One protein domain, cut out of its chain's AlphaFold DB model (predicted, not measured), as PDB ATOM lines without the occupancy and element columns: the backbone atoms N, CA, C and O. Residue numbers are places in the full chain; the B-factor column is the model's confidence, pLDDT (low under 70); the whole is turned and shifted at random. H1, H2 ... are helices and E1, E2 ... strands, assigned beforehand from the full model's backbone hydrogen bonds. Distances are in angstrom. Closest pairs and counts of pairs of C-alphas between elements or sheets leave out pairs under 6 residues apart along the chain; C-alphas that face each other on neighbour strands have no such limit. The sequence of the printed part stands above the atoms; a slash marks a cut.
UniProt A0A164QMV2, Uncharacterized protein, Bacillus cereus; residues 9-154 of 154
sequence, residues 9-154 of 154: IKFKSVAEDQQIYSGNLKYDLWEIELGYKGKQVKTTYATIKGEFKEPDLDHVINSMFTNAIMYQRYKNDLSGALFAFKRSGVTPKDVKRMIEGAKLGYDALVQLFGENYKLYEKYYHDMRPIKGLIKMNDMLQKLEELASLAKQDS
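This is residues 9 to 154 of the 154 residues of an uncharacterized protein of Bacillus cereus (UniProt A0A164QMV2). A strongly twisted sheet of three strands has two crossed helices packed on one face: the long H3 lies over E2 and the edge strand E3 and runs along them, and H1 crosses H3, with its residues 57 to 64 packed on the sheet. Short H2 packs on one end of H3; H4 follows at the other end, with H5 packed across it. The printed part has 146 residues, 100 of them in named elements, in the order E1 E2 E3 H1 H2 H3 H4 H5; the sheet E1 - E2 - E3 is antiparallel and the class is mixed. The whole is compact, with a radius of gyration of the C-alphas of 16.1 A and spans of 51 by 35 by 24 A.

Start at E1, residues 9 to 14, and E2, residues 27 to 36, an antiparallel hairpin: N 12 and O 31 are 2.9 A apart. E2 and E3, residues 39 to 48, form the next hairpin, with N 30 and O 45 2.8 A apart; E1 E2 E3 are a meander, each strand the antiparallel neighbour of the one before. Next comes H1, residues 57 to 74, on the sheet at a height of 5.5 A. After H2, residues 78 to 84, look at H3, residues 92 to 113, the hub: it is on the sheet, over E2 and E3, and runs along the strands, at 26 degrees to E3 on the local plane. The closest C-alphas of E3 and H3 are those of Lys 39 and Leu 112, 6.0 A. H3 touches H1 with residues 99 to 109 alone, at a steep tilt of 60 degrees, closest at the C-alphas of Ala 68 and Tyr 106, 4.2 A. H3 touches H2 with residues 92 to 96 alone, closest at the C-alphas of Leu 82 and Val 95, 6.5 A. H4, residues 115 to 124, and H3 only just touch, only at the corner, with 3 pairs of C-alphas within 8 A. H5, residues 136 to 152, touches H4 about perpendicular, at 79 degrees, closest at the C-alphas of Asn 116 and Ala 147, 5.9 A. In H1, H2, H4 and H5 every O i to N i+4 pair is within hydrogen-bond range; in H3, 16 of 18.

Find C-alpha 9 at (39.613, 55.317, 4.225), where E1 begins. E3 spans 28.6 A and H1 25.6 A. H3 runs 31.6 A from C-alpha 92 at (20.968, 28.437, 0.378). H5 ends at C-alpha 152, (57.568, 37.969, 24.246).

The farthest C-alphas, Asn 24 and Ser 154, are 51.6 A apart. The printed part has no cut; the links E1 to E2 and H4 to H5 are long. Mean pLDDT of the printed part is 71.4, and residues 13 to 27 and 118 to 137 are among those under 70.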
ATOM      1  N   ILE A   9      40.538  55.859   5.208       74.12
ATOM      2  CA  ILE A   9      39.613  55.317   4.225       74.12
ATOM      3  C   ILE A   9      39.323  56.376   3.166       74.12
ATOM      4  O   ILE A   9      39.129  57.549   3.489       74.12
ATOM      5  N   LYS A  10      39.296  55.966   1.902       77.94
ATOM      6  CA  LYS A  10      38.706  56.761   0.821       77.94
ATOM      7  C   LYS A  10      37.517  56.019   0.259       77.94
ATOM      8  O   LYS A  10      37.635  54.835  -0.047       77.94
ATOM      9  N   PHE A  11      36.416  56.738   0.093       75.12
ATOM     10  CA  PHE A  11      35.185  56.222  -0.475       75.12
ATOM     11  C   PHE A  11      35.055  56.632  -1.931       75.12
ATOM     12  O   PHE A  11      35.274  57.789  -2.290       75.12
ATOM     13  N   LYS A  12      34.635  55.685  -2.759       75.62
ATOM     14  CA  LYS A  12      34.155  55.950  -4.107       75.62
ATOM     15  C   LYS A  12      32.860  55.174  -4.301       75.62
ATOM     16  O   LYS A  12      32.871  53.948  -4.299       75.62
ATOM     17  N   SER A  13      31.743  55.886  -4.448       67.44
ATOM     18  CA  SER A  13      30.459  55.257  -4.774       67.44
ATOM     19  C   SER A  13      30.596  54.518  -6.102       67.44
ATOM     20  O   SER A  13      31.073  55.085  -7.088       67.44
ATOM     21  N   VAL A  14      30.178  53.258  -6.133       61.84
ATOM     22  CA  VAL A  14      30.094  52.469  -7.365       61.84
ATOM     23  C   VAL A  14      28.609  52.235  -7.625       61.84
ATOM     24  O   VAL A  14      27.871  51.946  -6.692       61.84
ATOM     25  N   ALA A  15      28.171  52.476  -8.862       52.69
ATOM     26  CA  ALA A  15      26.770  52.610  -9.278       52.69
ATOM     27  C   ALA A  15      25.767  51.621  -8.633       52.69
ATOM     28  O   ALA A  15      26.090  50.460  -8.383       52.69
ATOM     29  N   GLU A  16      24.522  52.092  -8.463       50.50
ATOM     30  CA  GLU A  16      23.381  51.470  -7.754       50.50
ATOM     31  C   GLU A  16      22.887  50.109  -8.301       50.50
ATOM     32  O   GLU A  16      21.919  49.542  -7.786       50.50
ATOM     33  N   ASP A  17      23.534  49.552  -9.326       41.44
ATOM     34  CA  ASP A  17      22.873  48.602 -10.227       41.44
ATOM     35  C   ASP A  17      23.353  47.150 -10.100       41.44
ATOM     36  O   ASP A  17      22.817  46.256 -10.761       41.44
ATOM     37  N   GLN A  18      24.316  46.850  -9.224       46.12
ATOM     38  CA  GLN A  18      24.705  45.462  -8.962       46.12
ATOM     39  C   GLN A  18      23.977  44.911  -7.734       46.12
ATOM     40  O   GLN A  18      24.450  44.961  -6.601       46.12
ATOM     41  N   GLN A  19      22.804  44.329  -7.988       45.03
ATOM     42  CA  GLN A  19      22.066  43.487  -7.042       45.03
ATOM     43  C   GLN A  19      22.871  42.218  -6.710       45.03
ATOM     44  O   GLN A  19      22.637  41.143  -7.265       45.03
ATOM     45  N   ILE A  20      23.855  42.319  -5.816       45.75
ATOM     46  CA  ILE A  20      24.672  41.157  -5.432       45.75
ATOM     47  C   ILE A  20      23.943  40.293  -4.390       45.75
ATOM     48  O   ILE A  20      24.134  39.076  -4.350       45.75
ATOM     49  N   TYR A  21      23.006  40.855  -3.628       44.09
ATOM     50  CA  TYR A  21      22.378  40.148  -2.517       44.09
ATOM     51  C   TYR A  21      20.872  40.008  -2.715       44.09
ATOM     52  O   TYR A  21      20.126  40.956  -2.912       44.09
ATOM     53  N   SER A  22      20.479  38.747  -2.739       42.38
ATOM     54  CA  SER A  22      19.141  38.185  -2.834       42.38
ATOM     55  C   SER A  22      17.990  38.917  -2.143       42.38
ATOM     56  O   SER A  22      18.137  39.374  -1.013       42.38
ATOM     57  N   GLY A  23      16.815  38.841  -2.786       53.41
ATOM     58  CA  GLY A  23      15.488  39.021  -2.187       53.41
ATOM     59  C   GLY A  23      15.197  40.431  -1.678       53.41
ATOM     60  O   GLY A  23      15.578  40.751  -0.565       53.41
ATOM     61  N   ASN A  24      14.464  41.236  -2.459       54.59
ATOM     62  CA  ASN A  24      13.860  42.551  -2.142       54.59
ATOM     63  C   ASN A  24      14.731  43.655  -1.491       54.59
ATOM     64  O   ASN A  24      14.312  44.811  -1.494       54.59
ATOM     65  N   LEU A  25      15.915  43.354  -0.962       55.03
ATOM     66  CA  LEU A  25      16.821  44.299  -0.325       55.03
ATOM     67  C   LEU A  25      17.710  44.937  -1.391       55.03
ATOM     68  O   LEU A  25      18.397  44.256  -2.152       55.03
ATOM     69  N   LYS A  26      17.678  46.267  -1.449       65.88
ATOM     70  CA  LYS A  26      18.604  47.070  -2.251       65.88
ATOM     71  C   LYS A  26      19.816  47.399  -1.388       65.88
ATOM     72  O   LYS A  26      19.657  47.570  -0.182       65.88
ATOM     73  N   TYR A  27      20.992  47.495  -1.996       68.38
ATOM     74  CA  TYR A  27      22.242  47.791  -1.300       68.38
ATOM     75  C   TYR A  27      22.941  48.979  -1.956       68.38
ATOM     76  O   TYR A  27      22.880  49.116  -3.176       68.38
ATOM     77  N   ASP A  28      23.627  49.781  -1.146       71.00
ATOM     78  CA  ASP A  28      24.570  50.798  -1.601       71.00
ATOM     79  C   ASP A  28      25.979  50.190  -1.608       71.00
ATOM     80  O   ASP A  28      26.412  49.582  -0.620       71.00
ATOM     81  N   LEU A  29      26.682  50.325  -2.737       74.69
ATOM     82  CA  LEU A  29      28.020  49.774  -2.947       74.69
ATOM     83  C   LEU A  29      29.074  50.881  -2.983       74.69
ATOM     84  O   LEU A  29      28.970  51.868  -3.713       74.69
ATOM     85  N   TRP A  30      30.144  50.659  -2.232       76.88
ATOM     86  CA  TRP A  30      31.260  51.580  -2.095       76.88
ATOM     87  C   TRP A  30      32.564  50.846  -2.371       76.88
ATOM     88  O   TRP A  30      32.851  49.827  -1.750       76.88
ATOM     89  N   GLU A  31      33.384  51.371  -3.273       82.25
ATOM     90  CA  GLU A  31      34.800  51.028  -3.315       82.25
ATOM     91  C   GLU A  31      35.484  51.784  -2.179       82.25
ATOM     92  O   GLU A  31      35.304  52.998  -2.018       82.25
ATOM     93  N   ILE A  32      36.242  51.047  -1.373       83.00
ATOM     94  CA  ILE A  32      36.970  51.583  -0.234       83.00
ATOM     95  C   ILE A  32      38.461  51.277  -0.368       83.00
ATOM     96  O   ILE A  32      38.856  50.150  -0.659       83.00
ATOM     97  N   GLU A  33      39.295  52.291  -0.149       86.00
ATOM     98  CA  GLU A  33      40.751  52.154  -0.039       86.00
ATOM     99  C   GLU A  33      41.150  52.340   1.423       86.00
ATOM    100  O   GLU A  33      41.011  53.437   1.958       86.00
ATOM    101  N   LEU A  34      41.629  51.273   2.058       82.25
ATOM    102  CA  LEU A  34      42.092  51.252   3.441       82.25
ATOM    103  C   LEU A  34      43.612  51.340   3.491       82.25
ATOM    104  O   LEU A  34      44.297  50.576   2.812       82.25
ATOM    105  N   GLY A  35      44.139  52.229   4.327       82.12
ATOM    106  CA  GLY A  35      45.577  52.369   4.559       82.12
ATOM    107  C   GLY A  35      45.963  52.062   6.002       82.12
ATOM    108  O   GLY A  35      45.367  52.632   6.908       82.12
ATOM    109  N   TYR A  36      46.979  51.223   6.231       80.19
ATOM    110  CA  TYR A  36      47.551  50.986   7.565       80.19
ATOM    111  C   TYR A  36      49.049  50.661   7.491       80.19
ATOM    112  O   TYR A  36      49.456  49.754   6.768       80.19
ATOM    113  N   LYS A  37      49.885  51.393   8.247       76.81
ATOM    114  CA  LYS A  37      51.351  51.192   8.337       76.81
ATOM    115  C   LYS A  37      52.041  50.997   6.972       76.81
ATOM    116  O   LYS A  37      52.840  50.083   6.789       76.81
ATOM    117  N   GLY A  38      51.709  51.852   6.001       76.88
ATOM    118  CA  GLY A  38      52.286  51.822   4.650       76.88
ATOM    119  C   GLY A  38      51.679  50.781   3.701       76.88
ATOM    120  O   GLY A  38      52.016  50.778   2.522       76.88
ATOM    121  N   LYS A  39      50.760  49.932   4.174       83.19
ATOM    122  CA  LYS A  39      49.970  49.033   3.328       83.19
ATOM    123  C   LYS A  39      48.692  49.717   2.875       83.19
ATOM    124  O   LYS A  39      48.109  50.492   3.633       83.19
ATOM    125  N   GLN A  40      48.253  49.387   1.666       85.38
ATOM    126  CA  GLN A  40      46.999  49.861   1.094       85.38
ATOM    127  C   GLN A  40      46.215  48.683   0.532       85.38
ATOM    128  O   GLN A  40      46.789  47.811  -0.119       85.38
ATOM    129  N   VAL A  41      44.912  48.668   0.785       85.56
ATOM    130  CA  VAL A  41      44.007  47.620   0.324       85.56
ATOM    131  C   VAL A  41      42.769  48.262  -0.259       85.56
ATOM    132  O   VAL A  41      42.128  49.083   0.391       85.56
ATOM    133  N   LYS A  42      42.418  47.856  -1.476       86.25
ATOM    134  CA  LYS A  42      41.151  48.213  -2.107       86.25
ATOM    135  C   LYS A  42      40.174  47.064  -1.939       86.25
ATOM    136  O   LYS A  42      40.522  45.918  -2.213       86.25
ATOM    137  N   THR A  43      38.972  47.362  -1.478       80.69
ATOM    138  CA  THR A  43      37.895  46.381  -1.344       80.69
ATOM    139  C   THR A  43      36.544  47.058  -1.552       80.69
ATOM    140  O   THR A  43      36.474  48.257  -1.819       80.69
ATOM    141  N   THR A  44      35.471  46.286  -1.451       79.12
ATOM    142  CA  THR A  44      34.104  46.769  -1.619       79.12
ATOM    143  C   THR A  44      33.359  46.661  -0.299       79.12
ATOM    144  O   THR A  44      33.361  45.611   0.345       79.12
ATOM    145  N   TYR A  45      32.693  47.743   0.085       76.38
ATOM    146  CA  TYR A  45      31.751  47.793   1.188       76.38
ATOM    147  C   TYR A  45      30.325  47.844   0.638       76.38
ATOM    148  O   TYR A  45      30.023  48.633  -0.256       76.38
ATOM    149  N   ALA A  46      29.460  46.984   1.168       74.56
ATOM    150  CA  ALA A  46      28.051  46.921   0.816       74.56
ATOM    151  C   ALA A  46      27.214  47.132   2.076       74.56
ATOM    152  O   ALA A  46      27.451  46.480   3.094       74.56
ATOM    153  N   THR A  47      26.222  48.013   2.002       71.31
ATOM    154  CA  THR A  47      25.266  48.261   3.090       71.31
ATOM    155  C   THR A  47      23.845  48.307   2.548       71.31
ATOM    156  O   THR A  47      23.661  48.499   1.349       71.31
ATOM    157  N   ILE A  48      22.835  48.073   3.386       69.31
ATOM    158  CA  ILE A  48      21.436  48.111   2.947       69.31
ATOM    159  C   ILE A  48      21.086  49.553   2.567       69.31
ATOM    160  O   ILE A  48      21.409  50.500   3.286       69.31
ATOM    161  N   LYS A  49      20.411  49.713   1.426       67.62
ATOM    162  CA  LYS A  49      20.062  51.018   0.867       67.62
ATOM    163  C   LYS A  49      19.277  51.840   1.882       67.62
ATOM    164  O   LYS A  49      18.214  51.416   2.339       67.62
ATOM    165  N   GLY A  50      19.788  53.028   2.192       63.09
ATOM    166  CA  GLY A  50      19.156  53.968   3.118       63.09
ATOM    167  C   GLY A  50      19.398  53.708   4.611       63.09
ATOM    168  O   GLY A  50      18.932  54.516   5.413       63.09
ATOM    169  N   GLU A  51      20.135  52.660   5.008       59.28
ATOM    170  CA  GLU A  51      20.591  52.520   6.405       59.28
ATOM    171  C   GLU A  51      21.695  53.532   6.754       59.28
ATOM    172  O   GLU A  51      21.801  53.945   7.907       59.28
ATOM    173  N   PHE A  52      22.480  53.987   5.768       60.69
ATOM    174  CA  PHE A  52      23.583  54.931   5.969       60.69
ATOM    175  C   PHE A  52      23.619  55.998   4.870       60.69
ATOM    176  O   PHE A  52      23.371  55.706   3.704       60.69
ATOM    177  N   LYS A  53      23.929  57.249   5.243       59.03
ATOM    178  CA  LYS A  53      24.086  58.365   4.288       59.03
ATOM    179  C   LYS A  53      25.478  58.392   3.654       59.03
ATOM    180  O   LYS A  53      25.583  58.600   2.455       59.03
ATOM    181  N   GLU A  54      26.511  58.139   4.453       64.19
ATOM    182  CA  GLU A  54      27.888  57.873   4.028       64.19
ATOM    183  C   GLU A  54      28.498  56.872   5.022       64.19
ATOM    184  O   GLU A  54      28.187  56.952   6.216       64.19
ATOM    185  N   PRO A  55      29.322  55.911   4.578       70.44
ATOM    186  CA  PRO A  55      30.003  55.021   5.502       70.44
ATOM    187  C   PRO A  55      31.075  55.803   6.271       70.44
ATOM    188  O   PRO A  55      31.826  56.572   5.677       70.44
ATOM    189  N   ASP A  56      31.195  55.585   7.579       76.19
ATOM    190  CA  ASP A  56      32.346  56.061   8.350       76.19
ATOM    191  C   ASP A  56      33.349  54.934   8.625       76.19
ATOM    192  O   ASP A  56      33.053  53.743   8.490       76.19
ATOM    193  N   LEU A  57      34.576  55.325   8.977       74.69
ATOM    194  CA  LEU A  57      35.697  54.408   9.178       74.69
ATOM    195  C   LEU A  57      35.411  53.357  10.262       74.69
ATOM    196  O   LEU A  57      35.757  52.188  10.078       74.69
ATOM    197  N   ASP A  58      34.778  53.760  11.366       75.81
ATOM    198  CA  ASP A  58      34.477  52.861  12.478       75.81
ATOM    199  C   ASP A  58      33.445  51.816  12.034       75.81
ATOM    200  O   ASP A  58      33.660  50.619  12.228       75.81
ATOM    201  N   HIS A  59      32.362  52.223  11.370       75.38
ATOM    202  CA  HIS A  59      31.335  51.308  10.869       75.38
ATOM    203  C   HIS A  59      31.875  50.339   9.824       75.38
ATOM    204  O   HIS A  59      31.614  49.137   9.917       75.38
ATOM    205  N   VAL A  60      32.648  50.834   8.853       77.44
ATOM    206  CA  VAL A  60      33.240  49.990   7.810       77.44
ATOM    207  C   VAL A  60      34.095  48.908   8.443       77.44
ATOM    208  O   VAL A  60      33.970  47.736   8.100       77.44
ATOM    209  N   ILE A  61      34.930  49.274   9.409       77.19
ATOM    210  CA  ILE A  61      35.870  48.323   9.982       77.19
ATOM    211  C   ILE A  61      35.159  47.355  10.916       77.19
ATOM    212  O   ILE A  61      35.372  46.151  10.795       77.19
ATOM    213  N   ASN A  62      34.241  47.821  11.764       75.81
ATOM    214  CA  ASN A  62      33.409  46.922  12.565       75.81
ATOM    215  C   ASN A  62      32.636  45.931  11.678       75.81
ATOM    216  O   ASN A  62      32.572  44.740  11.993       75.81
ATOM    217  N   SER A  63      32.105  46.386  10.538       77.44
ATOM    218  CA  SER A  63      31.450  45.519   9.557       77.44
ATOM    219  C   SER A  63      32.427  44.516   8.938       77.44
ATOM    220  O   SER A  63      32.129  43.325   8.892       77.44
ATOM    221  N   MET A  64      33.635  44.936   8.552       79.19
ATOM    222  CA  MET A  64      34.659  44.032   8.023       79.19
ATOM    223  C   MET A  64      35.094  42.973   9.034       79.19
ATOM    224  O   MET A  64      35.224  41.810   8.659       79.19
ATOM    225  N   PHE A  65      35.271  43.334  10.305       79.00
ATOM    226  CA  PHE A  65      35.576  42.364  11.356       79.00
ATOM    227  C   PHE A  65      34.410  41.396  11.559       79.00
ATOM    228  O   PHE A  65      34.625  40.187  11.531       79.00
ATOM    229  N   THR A  66      33.176  41.905  11.655       77.12
ATOM    230  CA  THR A  66      31.943  41.093  11.736       77.12
ATOM    231  C   THR A  66      31.864  40.078  10.596       77.12
ATOM    232  O   THR A  66      31.669  38.881  10.821       77.12
ATOM    233  N   ASN A  67      32.098  40.547   9.373       79.00
ATOM    234  CA  ASN A  67      32.161  39.735   8.167       79.00
ATOM    235  C   ASN A  67      33.256  38.675   8.268       79.00
ATOM    236  O   ASN A  67      33.020  37.502   8.000       79.00
ATOM    237  N   ALA A  68      34.444  39.047   8.716       81.31
ATOM    238  CA  ALA A  68      35.551  38.117   8.792       81.31
ATOM    239  C   ALA A  68      35.323  36.988   9.811       81.31
ATOM    240  O   ALA A  68      35.706  35.845   9.561       81.31
ATOM    241  N   ILE A  69      34.620  37.269  10.907       79.06
ATOM    242  CA  ILE A  69      34.202  36.265  11.898       79.06
ATOM    243  C   ILE A  69      33.142  35.343  11.315       79.06
ATOM    244  O   ILE A  69      33.214  34.127  11.492       79.06
ATOM    245  N   MET A  70      32.159  35.914  10.615       79.56
ATOM    246  CA  MET A  70      31.126  35.144   9.931       79.56
ATOM    247  C   MET A  70      31.750  34.204   8.897       79.56
ATOM    248  O   MET A  70      31.435  33.015   8.887       79.56
ATOM    249  N   TYR A  71      32.675  34.712   8.080       85.75
ATOM    250  CA  TYR A  71      33.421  33.911   7.116       85.75
ATOM    251  C   TYR A  71      34.170  32.779   7.816       85.75
ATOM    252  O   TYR A  71      34.009  31.623   7.450       85.75
ATOM    253  N   GLN A  72      34.935  33.076   8.864       81.19
ATOM    254  CA  GLN A  72      35.710  32.058   9.572       81.19
ATOM    255  C   GLN A  72      34.850  30.969  10.204       81.19
ATOM    256  O   GLN A  72      35.170  29.784  10.098       81.19
ATOM    257  N   ARG A  73      33.721  31.358  10.801       82.31
ATOM    258  CA  ARG A  73      32.773  30.427  11.410       82.31
ATOM    259  C   ARG A  73      32.118  29.504  10.384       82.31
ATOM    260  O   ARG A  73      31.909  28.336  10.685       82.31
ATOM    261  N   TYR A  74      31.783  30.020   9.202       84.75
ATOM    262  CA  TYR A  74      30.906  29.326   8.255       84.75
ATOM    263  C   TYR A  74      31.564  28.909   6.935       84.75
ATOM    264  O   TYR A  74      30.923  28.214   6.148       84.75
ATOM    265  N   LYS A  75      32.837  29.249   6.680       84.69
ATOM    266  CA  LYS A  75      33.548  28.938   5.417       84.69
ATOM    267  C   LYS A  75      33.503  27.456   5.028       84.69
ATOM    268  O   LYS A  75      33.498  27.150   3.841       84.69
ATOM    269  N   ASN A  76      33.439  26.564   6.017       85.62
ATOM    270  CA  ASN A  76      33.389  25.112   5.831       85.62
ATOM    271  C   ASN A  76      32.086  24.478   6.361       85.62
ATOM    272  O   ASN A  76      31.972  23.256   6.360       85.62
ATOM    273  N   ASP A  77      31.117  25.278   6.824       85.62
ATOM    274  CA  ASP A  77      29.879  24.796   7.453       85.62
ATOM    275  C   ASP A  77      28.651  25.559   6.932       85.62
ATOM    276  O   ASP A  77      28.043  26.393   7.610       85.62
ATOM    277  N   LEU A  78      28.279  25.262   5.683       81.06
ATOM    278  CA  LEU A  78      27.096  25.850   5.055       81.06
ATOM    279  C   LEU A  78      25.802  25.435   5.773       81.06
ATOM    280  O   LEU A  78      24.862  26.222   5.839       81.06
ATOM    281  N   SER A  79      25.749  24.225   6.332       83.00
ATOM    282  CA  SER A  79      24.579  23.720   7.057       83.00
ATOM    283  C   SER A  79      24.349  24.489   8.360       83.00
ATOM    284  O   SER A  79      23.226  24.921   8.626       83.00
ATOM    285  N   GLY A  80      25.405  24.730   9.139       83.06
ATOM    286  CA  GLY A  80      25.352  25.579  10.327       83.06
ATOM    287  C   GLY A  80      25.032  27.034   9.995       83.06
ATOM    288  O   GLY A  80      24.268  27.673  10.721       83.06
ATOM    289  N   ALA A  81      25.526  27.546   8.862       82.50
ATOM    290  CA  ALA A  81      25.153  28.871   8.372       82.50
ATOM    291  C   ALA A  81      23.656  28.945   8.041       82.50
ATOM    292  O   ALA A  81      22.956  29.830   8.523       82.50
ATOM    293  N   LEU A  82      23.131  27.982   7.281       82.81
ATOM    294  CA  LEU A  82      21.709  27.909   6.935       82.81
ATOM    295  C   LEU A  82      20.812  27.830   8.170       82.81
ATOM    296  O   LEU A  82      19.770  28.482   8.221       82.81
ATOM    297  N   PHE A  83      21.232  27.069   9.181       83.19
ATOM    298  CA  PHE A  83      20.527  26.997  10.454       83.19
ATOM    299  C   PHE A  83      20.547  28.338  11.206       83.19
ATOM    300  O   PHE A  83      19.520  28.753  11.745       83.19
ATOM    301  N   ALA A  84      21.680  29.045  11.214       77.62
ATOM    302  CA  ALA A  84      21.801  30.361  11.843       77.62
ATOM    303  C   ALA A  84      20.990  31.450  11.112       77.62
ATOM    304  O   ALA A  84      20.424  32.337  11.753       77.62
ATOM    305  N   PHE A  85      20.876  31.359   9.784       75.19
ATOM    306  CA  PHE A  85      20.164  32.313   8.927       75.19
ATOM    307  C   PHE A  85      18.750  31.864   8.544       75.19
ATOM    308  O   PHE A  85      18.203  32.355   7.560       75.19
ATOM    309  N   LYS A  86      18.119  30.994   9.345       66.06
ATOM    310  CA  LYS A  86      16.789  30.384   9.120       66.06
ATOM    311  C   LYS A  86      15.606  31.376   9.050       66.06
ATOM    312  O   LYS A  86      14.451  30.985   9.210       66.06
ATOM    313  N   ARG A  87      15.850  32.674   8.842       62.31
ATOM    314  CA  ARG A  87      14.799  33.670   8.627       62.31
ATOM    315  C   ARG A  87      13.969  33.296   7.398       62.31
ATOM    316  O   ARG A  87      14.482  32.798   6.398       62.31
ATOM    317  N   SER A  88      12.672  33.534   7.529       51.56
ATOM    318  CA  SER A  88      11.556  33.151   6.663       51.56
ATOM    319  C   SER A  88      11.683  33.662   5.219       51.56
ATOM    320  O   SER A  88      10.996  34.595   4.818       51.56
ATOM    321  N   GLY A  89      12.573  33.044   4.435       62.97
ATOM    322  CA  GLY A  89      12.758  33.323   3.006       62.97
ATOM    323  C   GLY A  89      14.206  33.342   2.508       62.97
ATOM    324  O   GLY A  89      14.404  33.498   1.308       62.97
ATOM    325  N   VAL A  90      15.210  33.178   3.379       72.38
ATOM    326  CA  VAL A  90      16.626  33.152   2.964       72.38
ATOM    327  C   VAL A  90      16.959  31.796   2.339       72.38
ATOM    328  O   VAL A  90      16.817  30.752   2.979       72.38
ATOM    329  N   THR A  91      17.398  31.792   1.083       79.06
ATOM    330  CA  THR A  91      17.742  30.564   0.359       79.06
ATOM    331  C   THR A  91      19.197  30.139   0.611       79.06
ATOM    332  O   THR A  91      20.040  30.966   0.972       79.06
ATOM    333  N   PRO A  92      19.568  28.870   0.348       81.88
ATOM    334  CA  PRO A  92      20.968  28.437   0.378       81.88
ATOM    335  C   PRO A  92      21.909  29.279  -0.490       81.88
ATOM    336  O   PRO A  92      23.063  29.505  -0.127       81.88
ATOM    337  N   LYS A  93      21.405  29.780  -1.622       81.56
ATOM    338  CA  LYS A  93      22.153  30.663  -2.523       81.56
ATOM    339  C   LYS A  93      22.485  31.998  -1.855       81.56
ATOM    340  O   LYS A  93      23.569  32.533  -2.065       81.56
ATOM    341  N   ASP A  94      21.574  32.500  -1.039       77.31
ATOM    342  CA  ASP A  94      21.679  33.791  -0.363       77.31
ATOM    343  C   ASP A  94      22.701  33.710   0.762       77.31
ATOM    344  O   ASP A  94      23.606  34.536   0.839       77.31
ATOM    345  N   VAL A  95      22.631  32.639   1.558       81.00
ATOM    346  CA  VAL A  95      23.620  32.345   2.602       81.00
ATOM    347  C   VAL A  95      25.011  32.163   2.000       81.00
ATOM    348  O   VAL A  95      25.976  32.728   2.508       81.00
ATOM    349  N   LYS A  96      25.131  31.431   0.884       82.75
ATOM    350  CA  LYS A  96      26.417  31.271   0.194       82.75
ATOM    351  C   LYS A  96      26.990  32.621  -0.247       82.75
ATOM    352  O   LYS A  96      28.153  32.897   0.027       82.75
ATOM    353  N   ARG A  97      26.168  33.481  -0.857       80.06
ATOM    354  CA  ARG A  97      26.579  34.838  -1.247       80.06
ATOM    355  C   ARG A  97      26.999  35.672  -0.045       80.06
ATOM    356  O   ARG A  97      28.011  36.354  -0.120       80.06
ATOM    357  N   MET A  98      26.264  35.606   1.068       79.69
ATOM    358  CA  MET A  98      26.641  36.292   2.311       79.69
ATOM    359  C   MET A  98      28.030  35.861   2.784       79.69
ATOM    360  O   MET A  98      28.848  36.720   3.093       79.69
ATOM    361  N   ILE A  99      28.327  34.559   2.783       83.88
ATOM    362  CA  ILE A  99      29.652  34.032   3.150       83.88
ATOM    363  C   ILE A  99      30.732  34.512   2.163       83.88
ATOM    364  O   ILE A  99      31.819  34.900   2.587       83.88
ATOM    365  N   GLU A 100      30.445  34.534   0.860       83.81
ATOM    366  CA  GLU A 100      31.363  35.056  -0.166       83.81
ATOM    367  C   GLU A 100      31.642  36.557   0.014       83.81
ATOM    368  O   GLU A 100      32.792  36.982  -0.073       83.81
ATOM    369  N   GLY A 101      30.632  37.362   0.348       80.19
ATOM    370  CA  GLY A 101      30.814  38.769   0.720       80.19
ATOM    371  C   GLY A 101      31.653  38.946   1.974       80.19
ATOM    372  O   GLY A 101      32.540  39.795   2.037       80.19
ATOM    373  N   ALA A 102      31.413  38.089   2.961       82.75
ATOM    374  CA  ALA A 102      32.140  38.082   4.216       82.75
ATOM    375  C   ALA A 102      33.645  37.847   4.015       82.75
ATOM    376  O   ALA A 102      34.480  38.449   4.698       82.75
ATOM    377  N   LYS A 103      33.986  37.018   3.020       86.62
ATOM    378  CA  LYS A 103      35.363  36.754   2.602       86.62
ATOM    379  C   LYS A 103      36.093  38.024   2.161       86.62
ATOM    380  O   LYS A 103      37.269  38.164   2.475       86.62
ATOM    381  N   LEU A 104      35.422  38.963   1.488       83.25
ATOM    382  CA  LEU A 104      36.047  40.219   1.048       83.25
ATOM    383  C   LEU A 104      36.521  41.065   2.237       83.25
ATOM    384  O   LEU A 104      37.606  41.646   2.194       83.25
ATOM    385  N   GLY A 105      35.732  41.094   3.317       81.44
ATOM    386  CA  GLY A 105      36.125  41.728   4.577       81.44
ATOM    387  C   GLY A 105      37.323  41.025   5.213       81.44
ATOM    388  O   GLY A 105      38.305  41.676   5.564       81.44
ATOM    389  N   TYR A 106      37.278  39.691   5.285       85.00
ATOM    390  CA  TYR A 106      38.378  38.873   5.803       85.00
ATOM    391  C   TYR A 106      39.694  39.092   5.040       85.00
ATOM    392  O   TYR A 106      40.713  39.406   5.653       85.00
ATOM    393  N   ASP A 107      39.680  38.960   3.712       86.44
ATOM    394  CA  ASP A 107      40.880  39.073   2.880       86.44
ATOM    395  C   ASP A 107      41.526  40.454   3.032       86.44
ATOM    396  O   ASP A 107      42.749  40.568   3.125       86.44
ATOM    397  N   ALA A 108      40.712  41.509   3.098       84.94
ATOM    398  CA  ALA A 108      41.211  42.865   3.246       84.94
ATOM    399  C   ALA A 108      41.868  43.100   4.616       84.94
ATOM    400  O   ALA A 108      42.933  43.717   4.687       84.94
ATOM    401  N   LEU A 109      41.299  42.552   5.695       83.94
ATOM    402  CA  LEU A 109      41.907  42.608   7.025       83.94
ATOM    403  C   LEU A 109      43.223  41.821   7.088       83.94
ATOM    404  O   LEU A 109      44.207  42.317   7.639       83.94
ATOM    405  N   VAL A 110      43.283  40.638   6.467       86.31
ATOM    406  CA  VAL A 110      44.525  39.854   6.354       86.31
ATOM    407  C   VAL A 110      45.590  40.623   5.576       86.31
ATOM    408  O   VAL A 110      46.747  40.644   5.987       86.31
ATOM    409  N   GLN A 111      45.234  41.288   4.479       87.31
ATOM    410  CA  GLN A 111      46.195  42.085   3.714       87.31
ATOM    411  C   GLN A 111      46.721  43.280   4.532       87.31
ATOM    412  O   GLN A 111      47.939  43.481   4.617       87.31
ATOM    413  N   LEU A 112      45.830  44.020   5.200       82.06
ATOM    414  CA  LEU A 112      46.184  45.178   6.030       82.06
ATOM    415  C   LEU A 112      47.059  44.789   7.223       82.06
ATOM    416  O   LEU A 112      48.134  45.351   7.431       82.06
ATOM    417  N   PHE A 113      46.642  43.798   8.001       79.88
ATOM    418  CA  PHE A 113      47.262  43.501   9.291       79.88
ATOM    419  C   PHE A 113      48.230  42.312   9.250       79.88
ATOM    420  O   PHE A 113      49.099  42.205  10.114       79.88
ATOM    421  N   GLY A 114      48.170  41.466   8.222       81.12
ATOM    422  CA  GLY A 114      49.057  40.313   8.056       81.12
ATOM    423  C   GLY A 114      48.945  39.313   9.207       81.12
ATOM    424  O   GLY A 114      47.851  38.972   9.651       81.12
ATOM    425  N   GLU A 115      50.095  38.869   9.714       70.06
ATOM    426  CA  GLU A 115      50.223  37.956  10.862       70.06
ATOM    427  C   GLU A 115      49.495  38.465  12.123       70.06
ATOM    428  O   GLU A 115      48.924  37.670  12.868       70.06
ATOM    429  N   ASN A 116      49.403  39.788  12.318       70.06
ATOM    430  CA  ASN A 116      48.676  40.371  13.454       70.06
ATOM    431  C   ASN A 116      47.168  40.085  13.388       70.06
ATOM    432  O   ASN A 116      46.519  39.991  14.427       70.06
ATOM    433  N   TYR A 117      46.606  39.910  12.186       72.50
ATOM    434  CA  TYR A 117      45.208  39.512  12.043       72.50
ATOM    435  C   TYR A 117      44.972  38.064  12.476       72.50
ATOM    436  O   TYR A 117      43.980  37.771  13.131       72.50
ATOM    437  N   LYS A 118      45.896  37.153  12.154       69.56
ATOM    438  CA  LYS A 118      45.804  35.747  12.585       69.56
ATOM    439  C   LYS A 118      45.918  35.622  14.107       69.56
ATOM    440  O   LYS A 118      45.253  34.796  14.724       69.56
ATOM    441  N   LEU A 119      46.745  36.469  14.721       65.31
ATOM    442  CA  LEU A 119      46.818  36.597  16.176       65.31
ATOM    443  C   LEU A 119      45.495  37.097  16.750       65.31
ATOM    444  O   LEU A 119      44.970  36.491  17.678       65.31
ATOM    445  N   TYR A 120      44.917  38.146  16.167       65.50
ATOM    446  CA  TYR A 120      43.584  38.601  16.546       65.50
ATOM    447  C   TYR A 120      42.550  37.483  16.442       65.50
ATOM    448  O   TYR A 120      41.841  37.248  17.404       65.50
ATOM    449  N   GLU A 121      42.515  36.739  15.335       66.62
ATOM    450  CA  GLU A 121      41.627  35.589  15.129       66.62
ATOM    451  C   GLU A 121      41.735  34.558  16.265       66.62
ATOM    452  O   GLU A 121      40.712  34.104  16.781       66.62
ATOM    453  N   LYS A 122      42.959  34.257  16.723       63.38
ATOM    454  CA  LYS A 122      43.219  33.348  17.850       63.38
ATOM    455  C   LYS A 122      42.600  33.840  19.165       63.38
ATOM    456  O   LYS A 122      42.089  33.023  19.924       63.38
ATOM    457  N   TYR A 123      42.629  35.146  19.426       54.97
ATOM    458  CA  TYR A 123      42.110  35.752  20.664       54.97
ATOM    459  C   TYR A 123      40.676  36.288  20.536       54.97
ATOM    460  O   TYR A 123      40.054  36.668  21.527       54.97
ATOM    461  N   TYR A 124      40.123  36.319  19.323       57.94
ATOM    462  CA  TYR A 124      38.823  36.915  19.044       57.94
ATOM    463  C   TYR A 124      37.659  36.075  19.573       57.94
ATOM    464  O   TYR A 124      36.630  36.624  19.958       57.94
ATOM    465  N   HIS A 125      37.811  34.750  19.651       51.94
ATOM    466  CA  HIS A 125      36.790  33.878  20.242       51.94
ATOM    467  C   HIS A 125      36.457  34.240  21.705       51.94
ATOM    468  O   HIS A 125      35.316  34.038  22.124       51.94
ATOM    469  N   ASP A 126      37.403  34.846  22.434       46.38
ATOM    470  CA  ASP A 126      37.210  35.335  23.805       46.38
ATOM    471  C   ASP A 126      36.595  36.744  23.861       46.38
ATOM    472  O   ASP A 126      36.026  37.159  24.876       46.38
ATOM    473  N   MET A 127      36.623  37.477  22.747       47.88
ATOM    474  CA  MET A 127      35.946  38.757  22.582       47.88
ATOM    475  C   MET A 127      34.520  38.483  22.093       47.88
ATOM    476  O   MET A 127      34.221  38.531  20.901       47.88
ATOM    477  N   ARG A 128      33.614  38.162  23.034       44.16
ATOM    478  CA  ARG A 128      32.151  38.169  22.801       44.16
ATOM    479  C   ARG A 128      31.770  39.354  21.906       44.16
ATOM    480  O   ARG A 128      32.397  40.399  22.070       44.16
ATOM    481  N   PRO A 129      30.740  39.224  21.035       43.00
ATOM    482  CA  PRO A 129      30.362  40.267  20.081       43.00
ATOM    483  C   PRO A 129      30.316  41.576  20.839       43.00
ATOM    484  O   PRO A 129      29.509  41.716  21.764       43.00
ATOM    485  N   ILE A 130      31.271  42.455  20.547       45.75
ATOM    486  CA  ILE A 130      31.407  43.683  21.303       45.75
ATOM    487  C   ILE A 130      30.095  44.413  21.056       45.75
ATOM    488  O   ILE A 130      29.732  44.725  19.924       45.75
ATOM    489  N   LYS A 131      29.284  44.498  22.114       39.44
ATOM    490  CA  LYS A 131      27.960  45.108  22.072       39.44
ATOM    491  C   LYS A 131      28.181  46.610  21.943       39.44
ATOM    492  O   LYS A 131      28.182  47.316  22.943       39.44
ATOM    493  N   GLY A 132      28.426  47.068  20.721       50.34
ATOM    494  CA  GLY A 132      28.676  48.465  20.399       50.34
ATOM    495  C   GLY A 132      29.770  48.623  19.351       50.34
ATOM    496  O   GLY A 132      30.645  47.770  19.221       50.34
ATOM    497  N   LEU A 133      29.707  49.730  18.611       54.94
ATOM    498  CA  LEU A 133      30.813  50.184  17.774       54.94
ATOM    499  C   LEU A 133      32.085  50.275  18.617       54.94
ATOM    500  O   LEU A 133      32.156  51.076  19.549       54.94
ATOM    501  N   ILE A 134      33.085  49.468  18.279       62.69
ATOM    502  CA  ILE A 134      34.437  49.662  18.795       62.69
ATOM    503  C   ILE A 134      35.032  50.804  17.992       62.69
ATOM    504  O   ILE A 134      35.021  50.754  16.759       62.69
ATOM    505  N   LYS A 135      35.573  51.816  18.665       68.31
ATOM    506  CA  LYS A 135      36.323  52.850  17.958       68.31
ATOM    507  C   LYS A 135      37.565  52.228  17.340       68.31
ATOM    508  O   LYS A 135      38.258  51.443  17.986       68.31
ATOM    509  N   MET A 136      37.888  52.629  16.118       68.94
ATOM    510  CA  MET A 136      39.057  52.152  15.386       68.94
ATOM    511  C   MET A 136      40.335  52.139  16.233       68.94
ATOM    512  O   MET A 136      41.089  51.167  16.236       68.94
ATOM    513  N   ASN A 137      40.576  53.222  16.970       67.94
ATOM    514  CA  ASN A 137      41.796  53.380  17.757       67.94
ATOM    515  C   ASN A 137      41.932  52.305  18.843       67.94
ATOM    516  O   ASN A 137      43.022  51.770  19.021       67.94
ATOM    517  N   ASP A 138      40.830  51.931  19.497       72.00
ATOM    518  CA  ASP A 138      40.828  50.900  20.543       72.00
ATOM    519  C   ASP A 138      41.166  49.527  19.943       72.00
ATOM    520  O   ASP A 138      41.922  48.735  20.508       72.00
ATOM    521  N   MET A 139      40.649  49.261  18.742       72.06
ATOM    522  CA  MET A 139      40.913  48.032  17.999       72.06
ATOM    523  C   MET A 139      42.371  47.944  17.533       72.06
ATOM    524  O   MET A 139      43.007  46.899  17.681       72.06
ATOM    525  N   LEU A 140      42.920  49.039  17.004       71.62
ATOM    526  CA  LEU A 140      44.326  49.119  16.608       71.62
ATOM    527  C   LEU A 140      45.258  48.936  17.803       71.62
ATOM    528  O   LEU A 140      46.203  48.154  17.712       71.62
ATOM    529  N   GLN A 141      44.963  49.586  18.929       75.06
ATOM    530  CA  GLN A 141      45.735  49.428  20.158       75.06
ATOM    531  C   GLN A 141      45.723  47.970  20.626       75.06
ATOM    532  O   GLN A 141      46.775  47.407  20.931       75.06
ATOM    533  N   LYS A 142      44.563  47.304  20.593       73.50
ATOM    534  CA  LYS A 142      44.470  45.886  20.955       73.50
ATOM    535  C   LYS A 142      45.278  44.985  20.021       73.50
ATOM    536  O   LYS A 142      45.947  44.064  20.487       73.50
ATOM    537  N   LEU A 143      45.246  45.245  18.713       71.81
ATOM    538  CA  LEU A 143      46.066  44.519  17.740       71.81
ATOM    539  C   LEU A 143      47.565  44.672  18.031       71.81
ATOM    540  O   LEU A 143      48.320  43.713  17.884       71.81
ATOM    541  N   GLU A 144      47.998  45.857  18.458       74.62
ATOM    542  CA  GLU A 144      49.388  46.120  18.833       74.62
ATOM    543  C   GLU A 144      49.788  45.456  20.156       74.62
ATOM    544  O   GLU A 144      50.883  44.896  20.243       74.62
ATOM    545  N   GLU A 145      48.907  45.451  21.157       76.44
ATOM    546  CA  GLU A 145      49.108  44.713  22.410       76.44
ATOM    547  C   GLU A 145      49.293  43.215  22.146       76.44
ATOM    548  O   GLU A 145      50.266  42.617  22.604       76.44
ATOM    549  N   LEU A 146      48.401  42.610  21.354       71.00
ATOM    550  CA  LEU A 146      48.467  41.185  21.020       71.00
ATOM    551  C   LEU A 146      49.727  40.838  20.219       71.00
ATOM    552  O   LEU A 146      50.354  39.808  20.467       71.00
ATOM    553  N   ALA A 147      50.126  41.707  19.287       70.56
ATOM    554  CA  ALA A 147      51.365  41.538  18.536       70.56
ATOM    555  C   ALA A 147      52.609  41.650  19.433       70.56
ATOM    556  O   ALA A 147      53.602  40.965  19.194       70.56
ATOM    557  N   SER A 148      52.566  42.506  20.457       73.44
ATOM    558  CA  SER A 148      53.653  42.660  21.432       73.44
ATOM    559  C   SER A 148      53.784  41.431  22.332       73.44
ATOM    560  O   SER A 148      54.893  40.939  22.513       73.44
ATOM    561  N   LEU A 149      52.663  40.900  22.829       70.81
ATOM    562  CA  LEU A 149      52.634  39.689  23.659       70.81
ATOM    563  C   LEU A 149      53.178  38.469  22.903       70.81
ATOM    564  O   LEU A 149      54.036  37.758  23.410       70.81
ATOM    565  N   ALA A 150      52.769  38.282  21.646       65.38
ATOM    566  CA  ALA A 150      53.243  37.169  20.822       65.38
ATOM    567  C   ALA A 150      54.768  37.167  20.594       65.38
ATOM    568  O   ALA A 150      55.359  36.107  20.410       65.38
ATOM    569  N   LYS A 151      55.407  38.345  20.609       66.38
ATOM    570  CA  LYS A 151      56.867  38.485  20.494       66.38
ATOM    571  C   LYS A 151      57.619  38.204  21.795       66.38
ATOM    572  O   LYS A 151      58.821  38.001  21.729       66.38
ATOM    573  N   GLN A 152      56.954  38.270  22.948       64.69
ATOM    574  CA  GLN A 152      57.568  37.969  24.246       64.69
ATOM    575  C   GLN A 152      57.585  36.462  24.537       64.69
ATOM    576  O   GLN A 152      58.446  36.004  25.279       64.69
ATOM    577  N   ASP A 153      56.675  35.708  23.914       55.12
ATOM    578  CA  ASP A 153      56.573  34.246  24.021       55.12
ATOM    579  C   ASP A 153      57.396  33.477  22.956       55.12
ATOM    580  O   ASP A 153      57.310  32.248  22.890       55.12
ATOM    581  N   SER A 154      58.159  34.177  22.101       49.38
ATOM    582  CA  SER A 154      59.034  33.605  21.053       49.38
ATOM    583  C   SER A 154      60.506  33.836  21.370       49.38
ATOM    584  O   SER A 154      61.312  32.931  21.065       49.38
TER     585      SER A 154